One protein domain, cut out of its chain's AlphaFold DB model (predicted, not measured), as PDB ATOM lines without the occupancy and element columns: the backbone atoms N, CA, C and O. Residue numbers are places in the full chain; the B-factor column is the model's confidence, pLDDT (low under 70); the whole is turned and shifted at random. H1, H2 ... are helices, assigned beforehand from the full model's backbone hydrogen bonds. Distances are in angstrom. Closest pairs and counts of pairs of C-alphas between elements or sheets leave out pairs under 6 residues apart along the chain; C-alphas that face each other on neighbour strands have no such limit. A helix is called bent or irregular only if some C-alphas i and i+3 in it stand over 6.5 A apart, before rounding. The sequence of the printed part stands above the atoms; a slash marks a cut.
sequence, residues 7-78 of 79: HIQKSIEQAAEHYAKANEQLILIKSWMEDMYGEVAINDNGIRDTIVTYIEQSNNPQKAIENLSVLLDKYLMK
ATOM      1  N   HIS A   7     105.594 185.840 250.368       76.50
ATOM      2  CA  HIS A   7     106.343 184.602 250.591       76.50
ATOM      3  C   HIS A   7     107.860 184.821 250.498       76.50
ATOM      4  O   HIS A   7     108.591 184.249 251.297       76.50
ATOM      5  N   ILE A   8     108.325 185.705 249.608       80.38
ATOM      6  CA  ILE A   8     109.742 186.076 249.503       80.38
ATOM      7  C   ILE A   8     110.180 186.864 250.741       80.38
ATOM      8  O   ILE A   8     111.251 186.611 251.279       80.38
ATOM      9  N   GLN A   9     109.335 187.765 251.253       79.31
ATOM     10  CA  GLN A   9     109.627 188.507 252.488       79.31
ATOM     11  C   GLN A   9     109.789 187.565 253.695       79.31
ATOM     12  O   GLN A   9     110.767 187.669 254.429       79.31
ATOM     13  N   LYS A  10     108.900 186.575 253.852       79.19
ATOM     14  CA  LYS A  10     109.016 185.560 254.917       79.19
ATOM     15  C   LYS A  10     110.239 184.661 254.760       79.19
ATOM     16  O   LYS A  10     110.895 184.333 255.744       79.19
ATOM     17  N   SER A  11     110.546 184.260 253.530       73.69
ATOM     18  CA  SER A  11     111.753 183.501 253.201       73.69
ATOM     19  C   SER A  11     113.022 184.230 253.639       73.69
ATOM     20  O   SER A  11     113.930 183.629 254.208       73.69
ATOM     21  N   ILE A  12     113.047 185.543 253.422       71.12
ATOM     22  CA  ILE A  12     114.132 186.428 253.833       71.12
ATOM     23  C   ILE A  12     114.242 186.516 255.363       71.12
ATOM     24  O   ILE A  12     115.338 186.380 255.903       71.12
ATOM     25  N   GLU A  13     113.128 186.708 256.072       71.38
ATOM     26  CA  GLU A  13     113.108 186.766 257.542       71.38
ATOM     27  C   GLU A  13     113.629 185.462 258.173       71.38
ATOM     28  O   GLU A  13     114.439 185.495 259.097       71.38
ATOM     29  N   GLN A  14     113.241 184.307 257.626       70.06
ATOM     30  CA  GLN A  14     113.674 182.994 258.120       70.06
ATOM     31  C   GLN A  14     115.144 182.676 257.825       70.06
ATOM     32  O   GLN A  14     115.770 181.920 258.572       70.06
ATOM     33  N   ALA A  15     115.687 183.211 256.728       65.06
ATOM     34  CA  ALA A  15     117.091 183.043 256.367       65.06
ATOM     35  C   ALA A  15     118.019 183.731 257.379       65.06
ATOM     36  O   ALA A  15     119.027 183.150 257.773       65.06
ATOM     37  N   ALA A  16     117.629 184.919 257.850       62.38
ATOM     38  CA  ALA A  16     118.369 185.690 258.845       62.38
ATOM     39  C   ALA A  16     118.490 184.980 260.209       62.38
ATOM     40  O   ALA A  16     119.486 185.143 260.908       62.38
ATOM     41  N   GLU A  17     117.504 184.158 260.587       61.41
ATOM     42  CA  GLU A  17     117.495 183.443 261.873       61.41
ATOM     43  C   GLU A  17     118.258 182.103 261.858       61.41
ATOM     44  O   GLU A  17     118.669 181.619 262.914       61.41
ATOM     45  N   HIS A  18     118.470 181.471 260.694       61.56
ATOM     46  CA  HIS A  18     119.056 180.126 260.612       61.56
ATOM     47  C   HIS A  18     119.935 179.912 259.367       61.56
ATOM     48  O   HIS A  18     119.429 179.669 258.274       61.56
ATOM     49  N   TYR A  19     121.256 179.826 259.565       55.38
ATOM     50  CA  TYR A  19     122.276 179.686 258.507       55.38
ATOM     51  C   TYR A  19     122.036 178.526 257.508       55.38
ATOM     52  O   TYR A  19     122.309 178.656 256.318       55.38
ATOM     53  N   ALA A  20     121.483 177.388 257.952       56.28
ATOM     54  CA  ALA A  20     121.179 176.251 257.069       56.28
ATOM     55  C   ALA A  20     119.914 176.464 256.213       56.28
ATOM     56  O   ALA A  20     119.893 176.089 255.043       56.28
ATOM     57  N   LYS A  21     118.881 177.113 256.769       61.72
ATOM     58  CA  LYS A  21     117.684 177.521 256.008       61.72
ATOM     59  C   LYS A  21     118.011 178.653 255.041       61.72
ATOM     60  O   LYS A  21     117.400 178.759 253.985       61.72
ATOM     61  N   ALA A  22     119.007 179.462 255.382       63.56
ATOM     62  CA  ALA A  22     119.482 180.566 254.575       63.56
ATOM     63  C   ALA A  22     119.858 180.121 253.145       63.56
ATOM     64  O   ALA A  22     119.488 180.775 252.173       63.56
ATOM     65  N   ASN A  23     120.485 178.950 252.998       67.25
ATOM     66  CA  ASN A  23     120.898 178.438 251.690       67.25
ATOM     67  C   ASN A  23     119.715 177.951 250.820       67.25
ATOM     68  O   ASN A  23     119.705 178.170 249.612       67.25
ATOM     69  N   GLU A  24     118.680 177.348 251.416       70.06
ATOM     70  CA  GLU A  24     117.447 176.984 250.691       70.06
ATOM     71  C   GLU A  24     116.669 178.230 250.246       70.06
ATOM     72  O   GLU A  24     116.171 178.303 249.122       70.06
ATOM     73  N   GLN A  25     116.621 179.255 251.099       70.19
ATOM     74  CA  GLN A  25     115.958 180.517 250.778       70.19
ATOM     75  C   GLN A  25     116.733 181.331 249.730       70.19
ATOM     76  O   GLN A  25     116.117 181.972 248.878       70.19
ATOM     77  N   LEU A  26     118.069 181.242 249.716       73.81
ATOM     78  CA  LEU A  26     118.920 181.812 248.665       73.81
ATOM     79  C   LEU A  26     118.539 181.276 247.282       73.81
ATOM     80  O   LEU A  26     118.484 182.042 246.321       73.81
ATOM     81  N   ILE A  27     118.268 179.972 247.180       79.50
ATOM     82  CA  ILE A  27     117.855 179.327 245.928       79.50
ATOM     83  C   ILE A  27     116.497 179.873 245.471       79.50
ATOM     84  O   ILE A  27     116.357 180.251 244.311       79.50
ATOM     85  N   LEU A  28     115.524 179.985 246.381       80.25
ATOM     86  CA  LEU A  28     114.197 180.526 246.067       80.25
ATOM     87  C   LEU A  28     114.254 181.987 245.604       80.25
ATOM     88  O   LEU A  28     113.600 182.350 244.628       80.25
ATOM     89  N   ILE A  29     115.066 182.817 246.263       76.94
ATOM     90  CA  ILE A  29     115.232 184.231 245.901       76.94
ATOM     91  C   ILE A  29     115.913 184.365 244.536       76.94
ATOM     92  O   ILE A  29     115.468 185.168 243.716       76.94
ATOM     93  N   LYS A  30     116.956 183.569 244.266       79.00
ATOM     94  CA  LYS A  30     117.619 183.543 242.953       79.00
ATOM     95  C   LYS A  30     116.655 183.127 241.847       79.00
ATOM     96  O   LYS A  30     116.573 183.832 240.851       79.00
ATOM     97  N   SER A  31     115.889 182.057 242.062       84.06
ATOM     98  CA  SER A  31     114.906 181.572 241.086       84.06
ATOM     99  C   SER A  31     113.825 182.618 240.805       84.06
ATOM    100  O   SER A  31     113.525 182.894 239.652       84.06
ATOM    101  N   TRP A  32     113.285 183.269 241.844       84.31
ATOM    102  CA  TRP A  32     112.317 184.355 241.668       84.31
ATOM    103  C   TRP A  32     112.906 185.537 240.893       84.31
ATOM    104  O   TRP A  32     112.228 186.122 240.046       84.31
ATOM    105  N   MET A  33     114.156 185.909 241.177       80.38
ATOM    106  CA  MET A  33     114.794 187.003 240.458       80.38
ATOM    107  C   MET A  33     115.049 186.673 238.993       80.38
ATOM    108  O   MET A  33     114.823 187.522 238.137       80.38
ATOM    109  N   GLU A  34     115.514 185.461 238.712       83.88
ATOM    110  CA  GLU A  34     115.733 184.983 237.353       83.88
ATOM    111  C   GLU A  34     114.419 184.976 236.558       83.88
ATOM    112  O   GLU A  34     114.375 185.508 235.451       83.88
ATOM    113  N   ASP A  35     113.321 184.507 237.158       83.56
ATOM    114  CA  ASP A  35     111.994 184.495 236.527       83.56
ATOM    115  C   ASP A  35     111.446 185.905 236.242       83.56
ATOM    116  O   ASP A  35     110.748 186.131 235.251       83.56
ATOM    117  N   MET A  36     111.717 186.866 237.128       79.94
ATOM    118  CA  MET A  36     111.122 188.206 237.062       79.94
ATOM    119  C   MET A  36     111.965 189.228 236.299       79.94
ATOM    120  O   MET A  36     111.400 190.169 235.736       79.94
ATOM    121  N   TYR A  37     113.287 189.071 236.322       78.88
ATOM    122  CA  TYR A  37     114.259 190.063 235.846       78.88
ATOM    123  C   TYR A  37     115.340 189.454 234.937       78.88
ATOM    124  O   TYR A  37     116.193 190.179 234.431       78.88
ATOM    125  N   GLY A  38     115.304 188.141 234.705       79.38
ATOM    126  CA  GLY A  38     116.255 187.430 233.862       79.38
ATOM    127  C   GLY A  38     117.582 187.110 234.549       79.38
ATOM    128  O   GLY A  38     117.924 187.609 235.624       79.38
ATOM    129  N   GLU A  39     118.376 186.279 233.876       78.56
ATOM    130  CA  GLU A  39     119.670 185.781 234.363       78.56
ATOM    131  C   GLU A  39     120.696 186.910 234.618       78.56
ATOM    132  O   GLU A  39     121.644 186.768 235.390       78.56
ATOM    133  N   VAL A  40     120.508 188.079 234.002       75.31
ATOM    134  CA  VAL A  40     121.403 189.236 234.168       75.31
ATOM    135  C   VAL A  40     121.284 189.837 235.575       75.31
ATOM    136  O   VAL A  40     122.279 190.302 236.128       75.31
ATOM    137  N   ALA A  41     120.103 189.764 236.197       72.88
ATOM    138  CA  ALA A  41     119.863 190.313 237.529       72.88
ATOM    139  C   ALA A  41     120.524 189.482 238.642       72.88
ATOM    140  O   ALA A  41     121.033 190.040 239.612       72.88
ATOM    141  N   ILE A  42     120.577 188.152 238.504       72.00
ATOM    142  CA  ILE A  42     121.269 187.277 239.474       72.00
ATOM    143  C   ILE A  42     122.798 187.361 239.365       72.00
ATOM    144  O   ILE A  42     123.505 187.043 240.325       72.00
ATOM    145  N   ASN A  43     123.299 187.806 238.212       76.31
ATOM    146  CA  ASN A  43     124.719 188.011 237.948       76.31
ATOM    147  C   ASN A  43     125.185 189.448 238.242       76.31
ATOM    148  O   ASN A  43     126.386 189.720 238.200       76.31
ATOM    149  N   ASP A  44     124.269 190.362 238.581       82.38
ATOM    150  CA  ASP A  44     124.623 191.694 239.066       82.38
ATOM    151  C   ASP A  44     125.261 191.595 240.459       82.38
ATOM    152  O   ASP A  44     124.655 191.115 241.421       82.38
ATOM    153  N   ASN A  45     126.503 192.069 240.574       76.69
ATOM    154  CA  ASN A  45     127.271 191.987 241.817       76.69
ATOM    155  C   ASN A  45     126.582 192.712 242.982       76.69
ATOM    156  O   ASN A  45     126.631 192.228 244.109       76.69
ATOM    157  N   GLY A  46     125.910 193.840 242.729       75.19
ATOM    158  CA  GLY A  46     125.226 194.601 243.772       75.19
ATOM    159  C   GLY A  46     124.018 193.852 244.323       75.19
ATOM    160  O   GLY A  46     123.808 193.818 245.539       75.19
ATOM    161  N   ILE A  47     123.247 193.206 243.450       75.94
ATOM    162  CA  ILE A  47     122.110 192.395 243.879       75.94
ATOM    163  C   ILE A  47     122.588 191.115 244.575       75.94
ATOM    164  O   ILE A  47     122.095 190.784 245.656       75.94
ATOM    165  N   ARG A  48     123.595 190.435 244.017       75.06
ATOM    166  CA  ARG A  48     124.158 189.208 244.593       75.06
ATOM    167  C   ARG A  48     124.739 189.442 245.986       75.06
ATOM    168  O   ARG A  48     124.411 188.695 246.907       75.06
ATOM    169  N   ASP A  49     125.549 190.483 246.158       75.62
ATOM    170  CA  ASP A  49     126.168 190.811 247.447       75.62
ATOM    171  C   ASP A  49     125.123 191.242 248.473       75.62
ATOM    172  O   ASP A  49     125.231 190.899 249.651       75.62
ATOM    173  N   THR A  50     124.069 191.930 248.030       73.75
ATOM    174  CA  THR A  50     122.946 192.268 248.904       73.75
ATOM    175  C   THR A  50     122.268 190.993 249.389       73.75
ATOM    176  O   THR A  50     122.197 190.790 250.597       73.75
ATOM    177  N   ILE A  51     121.855 190.096 248.488       73.06
ATOM    178  CA  ILE A  51     121.210 188.820 248.835       73.06
ATOM    179  C   ILE A  51     122.088 187.974 249.778       73.06
ATOM    180  O   ILE A  51     121.578 187.400 250.736       73.06
ATOM    181  N   VAL A  52     123.403 187.916 249.565       72.31
ATOM    182  CA  VAL A  52     124.325 187.204 250.469       72.31
ATOM    183  C   VAL A  52     124.393 187.887 251.840       72.31
ATOM    184  O   VAL A  52     124.275 187.223 252.865       72.31
ATOM    185  N   THR A  53     124.486 189.219 251.881       70.44
ATOM    186  CA  THR A  53     124.499 190.002 253.132       70.44
ATOM    187  C   THR A  53     123.213 189.810 253.948       70.44
ATOM    188  O   THR A  53     123.253 189.745 255.173       70.44
ATOM    189  N   TYR A  54     122.064 189.657 253.295       70.88
ATOM    190  CA  TYR A  54     120.819 189.281 253.969       70.88
ATOM    191  C   TYR A  54     120.877 187.941 254.672       70.88
ATOM    192  O   TYR A  54     120.438 187.801 255.811       70.88
ATOM    193  N   ILE A  55     121.314 186.950 253.910       65.44
ATOM    194  CA  ILE A  55     121.102 185.543 254.201       65.44
ATOM    195  C   ILE A  55     122.163 185.067 255.181       65.44
ATOM    196  O   ILE A  55     121.864 184.322 256.105       65.44
ATOM    197  N   GLU A  56     123.392 185.545 255.019       64.31
ATOM    198  CA  GLU A  56     124.524 185.106 255.827       64.31
ATOM    199  C   GLU A  56     124.866 186.069 256.967       64.31
ATOM    200  O   GLU A  56     125.462 185.635 257.952       64.31
ATOM    201  N   GLN A  57     124.529 187.363 256.857       61.81
ATOM    202  CA  GLN A  57     125.023 188.385 257.794       61.81
ATOM    203  C   GLN A  57     123.941 189.143 258.575       61.81
ATOM    204  O   GLN A  57     124.287 189.938 259.454       61.81
ATOM    205  N   SER A  58     122.643 188.964 258.296       55.16
ATOM    206  CA  SER A  58     121.657 189.895 258.849       55.16
ATOM    207  C   SER A  58     121.197 189.543 260.273       55.16
ATOM    208  O   SER A  58     120.391 188.658 260.511       55.16
ATOM    209  N   ASN A  59     121.629 190.367 261.231       57.47
ATOM    210  CA  ASN A  59     120.905 190.628 262.484       57.47
ATOM    211  C   ASN A  59     119.655 191.520 262.255       57.47
ATOM    212  O   ASN A  59     119.014 191.948 263.214       57.47
ATOM    213  N   ASN A  60     119.353 191.902 261.003       68.19
ATOM    214  CA  ASN A  60     118.253 192.803 260.642       68.19
ATOM    215  C   ASN A  60     117.757 192.551 259.195       68.19
ATOM    216  O   ASN A  60     118.158 193.272 258.274       68.19
ATOM    217  N   PRO A  61     116.894 191.541 258.987       68.69
ATOM    218  CA  PRO A  61     116.325 191.214 257.677       68.69
ATOM    219  C   PRO A  61     115.511 192.362 257.059       68.69
ATOM    220  O   PRO A  61     115.594 192.584 255.853       68.69
ATOM    221  N   GLN A  62     114.791 193.158 257.860       72.06
ATOM    222  CA  GLN A  62     113.926 194.236 257.359       72.06
ATOM    223  C   GLN A  62     114.690 195.291 256.551       72.06
ATOM    224  O   GLN A  62     114.297 195.655 255.444       72.06
ATOM    225  N   LYS A  63     115.812 195.771 257.097       72.69
ATOM    226  CA  LYS A  63     116.636 196.805 256.453       72.69
ATOM    227  C   LYS A  63     117.202 196.331 255.126       72.69
ATOM    228  O   LYS A  63     117.415 197.101 254.190       72.69
ATOM    229  N   ALA A  64     117.474 195.046 255.050       69.19
ATOM    230  CA  ALA A  64     117.959 194.479 253.835       69.19
ATOM    231  C   ALA A  64     116.795 194.413 252.801       69.19
ATOM    232  O   ALA A  64     117.058 194.720 251.632       69.19
ATOM    233  N   ILE A  65     115.524 194.137 253.197       74.50
ATOM    234  CA  ILE A  65     114.294 194.193 252.330       74.50
ATOM    235  C   ILE A  65     114.193 195.525 251.617       74.50
ATOM    236  O   ILE A  65     113.988 195.584 250.397       74.50
ATOM    237  N   GLU A  66     114.431 196.588 252.365       79.19
ATOM    238  CA  GLU A  66     114.472 197.937 251.830       79.19
ATOM    239  C   GLU A  66     115.612 198.109 250.813       79.19
ATOM    240  O   GLU A  66     115.368 198.567 249.696       79.19
ATOM    241  N   ASN A  67     116.836 197.675 251.136       77.81
ATOM    242  CA  ASN A  67     117.991 197.798 250.239       77.81
ATOM    243  C   ASN A  67     117.820 197.032 248.917       77.81
ATOM    244  O   ASN A  67     118.144 197.571 247.857       77.81
ATOM    245  N   LEU A  68     117.298 195.801 248.961       78.31
ATOM    246  CA  LEU A  68     117.037 195.013 247.751       78.31
ATOM    247  C   LEU A  68     115.973 195.678 246.886       78.31
ATOM    248  O   LEU A  68     116.154 195.782 245.677       78.31
ATOM    249  N   SER A  69     114.903 196.186 247.503       79.50
ATOM    250  CA  SER A  69     113.856 196.920 246.782       79.50
ATOM    251  C   SER A  69     114.427 198.147 246.067       79.50
ATOM    252  O   SER A  69     114.141 198.359 244.893       79.50
ATOM    253  N   VAL A  70     115.299 198.916 246.732       81.44
ATOM    254  CA  VAL A  70     115.957 200.091 246.136       81.44
ATOM    255  C   VAL A  70     116.889 199.708 244.982       81.44
ATOM    256  O   VAL A  70     116.955 200.427 243.984       81.44
ATOM    257  N   LEU A  71     117.633 198.605 245.102       79.06
ATOM    258  CA  LEU A  71     118.509 198.118 244.032       79.06
ATOM    259  C   LEU A  71     117.713 197.662 242.811       79.06
ATOM    260  O   LEU A  71     118.058 198.047 241.696       79.06
ATOM    261  N   LEU A  72     116.631 196.913 243.023       75.62
ATOM    262  CA  LEU A  72     115.742 196.468 241.952       75.62
ATOM    263  C   LEU A  72     115.051 197.652 241.263       75.62
ATOM    264  O   LEU A  72     115.011 197.695 240.036       75.62
ATOM    265  N   ASP A  73     114.587 198.654 242.016       79.12
ATOM    266  CA  ASP A  73     114.018 199.877 241.435       79.12
ATOM    267  C   ASP A  73     115.051 200.632 240.581       79.12
ATOM    268  O   ASP A  73     114.737 201.086 239.482       79.12
ATOM    269  N   LYS A  74     116.309 200.733 241.037       76.38
ATOM    270  CA  LYS A  74     117.395 201.337 240.242       76.38
ATOM    271  C   LYS A  74     117.724 200.537 238.986       76.38
ATOM    272  O   LYS A  74     118.080 201.141 237.977       76.38
ATOM    273  N   TYR A  75     117.656 199.212 239.062       71.44
ATOM    274  CA  TYR A  75     117.907 198.323 237.934       71.44
ATOM    275  C   TYR A  75     116.835 198.513 236.852       71.44
ATOM    276  O   TYR A  75     117.164 198.802 235.708       71.44
ATOM    277  N   LEU A  76     115.559 198.515 237.251       68.81
ATOM    278  CA  LEU A  76     114.405 198.740 236.370       68.81
ATOM    279  C   LEU A  76     114.333 200.145 235.753       68.81
ATOM    280  O   LEU A  76     113.617 200.337 234.779       68.81
ATOM    281  N   MET A  77     115.005 201.141 236.337       68.56
ATOM    282  CA  MET A  77     115.085 202.500 235.781       68.56
ATOM    283  C   MET A  77     116.235 202.687 234.781       68.56
ATOM    284  O   MET A  77     116.327 203.748 234.163       68.56
ATOM    285  N   LYS A  78     117.158 201.721 234.685       57.56
ATOM    286  CA  LYS A  78     118.298 201.762 233.758       57.56
ATOM    287  C   LYS A  78     118.034 201.044 232.430       57.56
ATOM    288  O   LYS A  78     118.817 201.259 231.506       57.56
TER     289      LYS A  78
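This is residues 7 to 78 of the 79 residues of an uncharacterized protein of Paenibacillaceae bacterium (UniProt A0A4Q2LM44). The longest helix, H2, runs lengthwise with H4 and H5 in a trough of three helices, H4 in the middle and touching both, while H2 and H5 stay apart. H1 folds back over H2 and covers the trough's open side at one end, where it meets H2, H4 and H5; the tiny H3 packs on H2 toward the other end. The printed part has 72 residues with five named helices, H1 to H5 in chain order, and no named strand; its class is all helix. The whole is compact, with a radius of gyration of the C-alphas of 11.3 A, and elongated in outline, spanning 34 by 21 by 21 A.

H2 holds residues 19 to 37 and is 26.2 A long, from C-alpha 19 at (122.276, 179.686, 258.507). Before it comes H1, residues 7 to 17, 15.9 A long, beginning with C-alpha 7 at (106.343, 184.602, 250.591). After it come H3, residues 39 to 42, 5.6 A long, and H4, residues 45 to 57, 16.5 A long. H5, residues 61 to 76, is 22.7 A long and ends with C-alpha 76 at (114.405, 198.740, 236.370). No helix is bent or irregular.

H2 touches H4 at a shallow tilt of 26 degrees, opposite ways, through residues 19 to 26 of H2 and 51 to 56 of H4; the closest C-alphas, those of Ala 22 and Ile 55, are 5.2 A apart. H1 and H2 form a helical hairpin at a shallow tilt of 29 degrees, their closest C-alphas, Ala 15 and Ala 22, 3.9 A apart. H2 touches H3 with residues 30 to 34 alone; the closest C-alphas, Lys 30 and Ile 42, are 6.3 A apart. H4 and H5 form a helical hairpin at a shallow tilt of 10 degrees, with the C-alphas of Tyr 54 and Ala 64 closest at 5.9 A. H1 touches residues 54 to 57 of H4 at a steep tilt of 54 degrees, the same way, with the C-alphas of Ala 15 and Ile 55 closest at 5.2 A. H1 touches residues 61 to 65 of H5 at a steep tilt of 47 degrees, opposite ways, with the C-alphas of Glu 13 and Pro 61 closest at 5.5 A. H3 and H5 are only just apart, closest at 8.3 A. Each O i to N i+4 pair is within hydrogen-bond range in H4 and H5, against 6 of 7 in H1 and 13 of 15 in H2; H3 is too short for such a pair.

The C-alphas farthest apart, those of Ala 20 and Lys 78, are 34.7 A apart. The printed part has no cut, and its four links between helices are tight. The mean pLDDT of the printed part is 72.8; it is under 70 at residues 15 to 23, 55 to 61, 64 and 76 to 78.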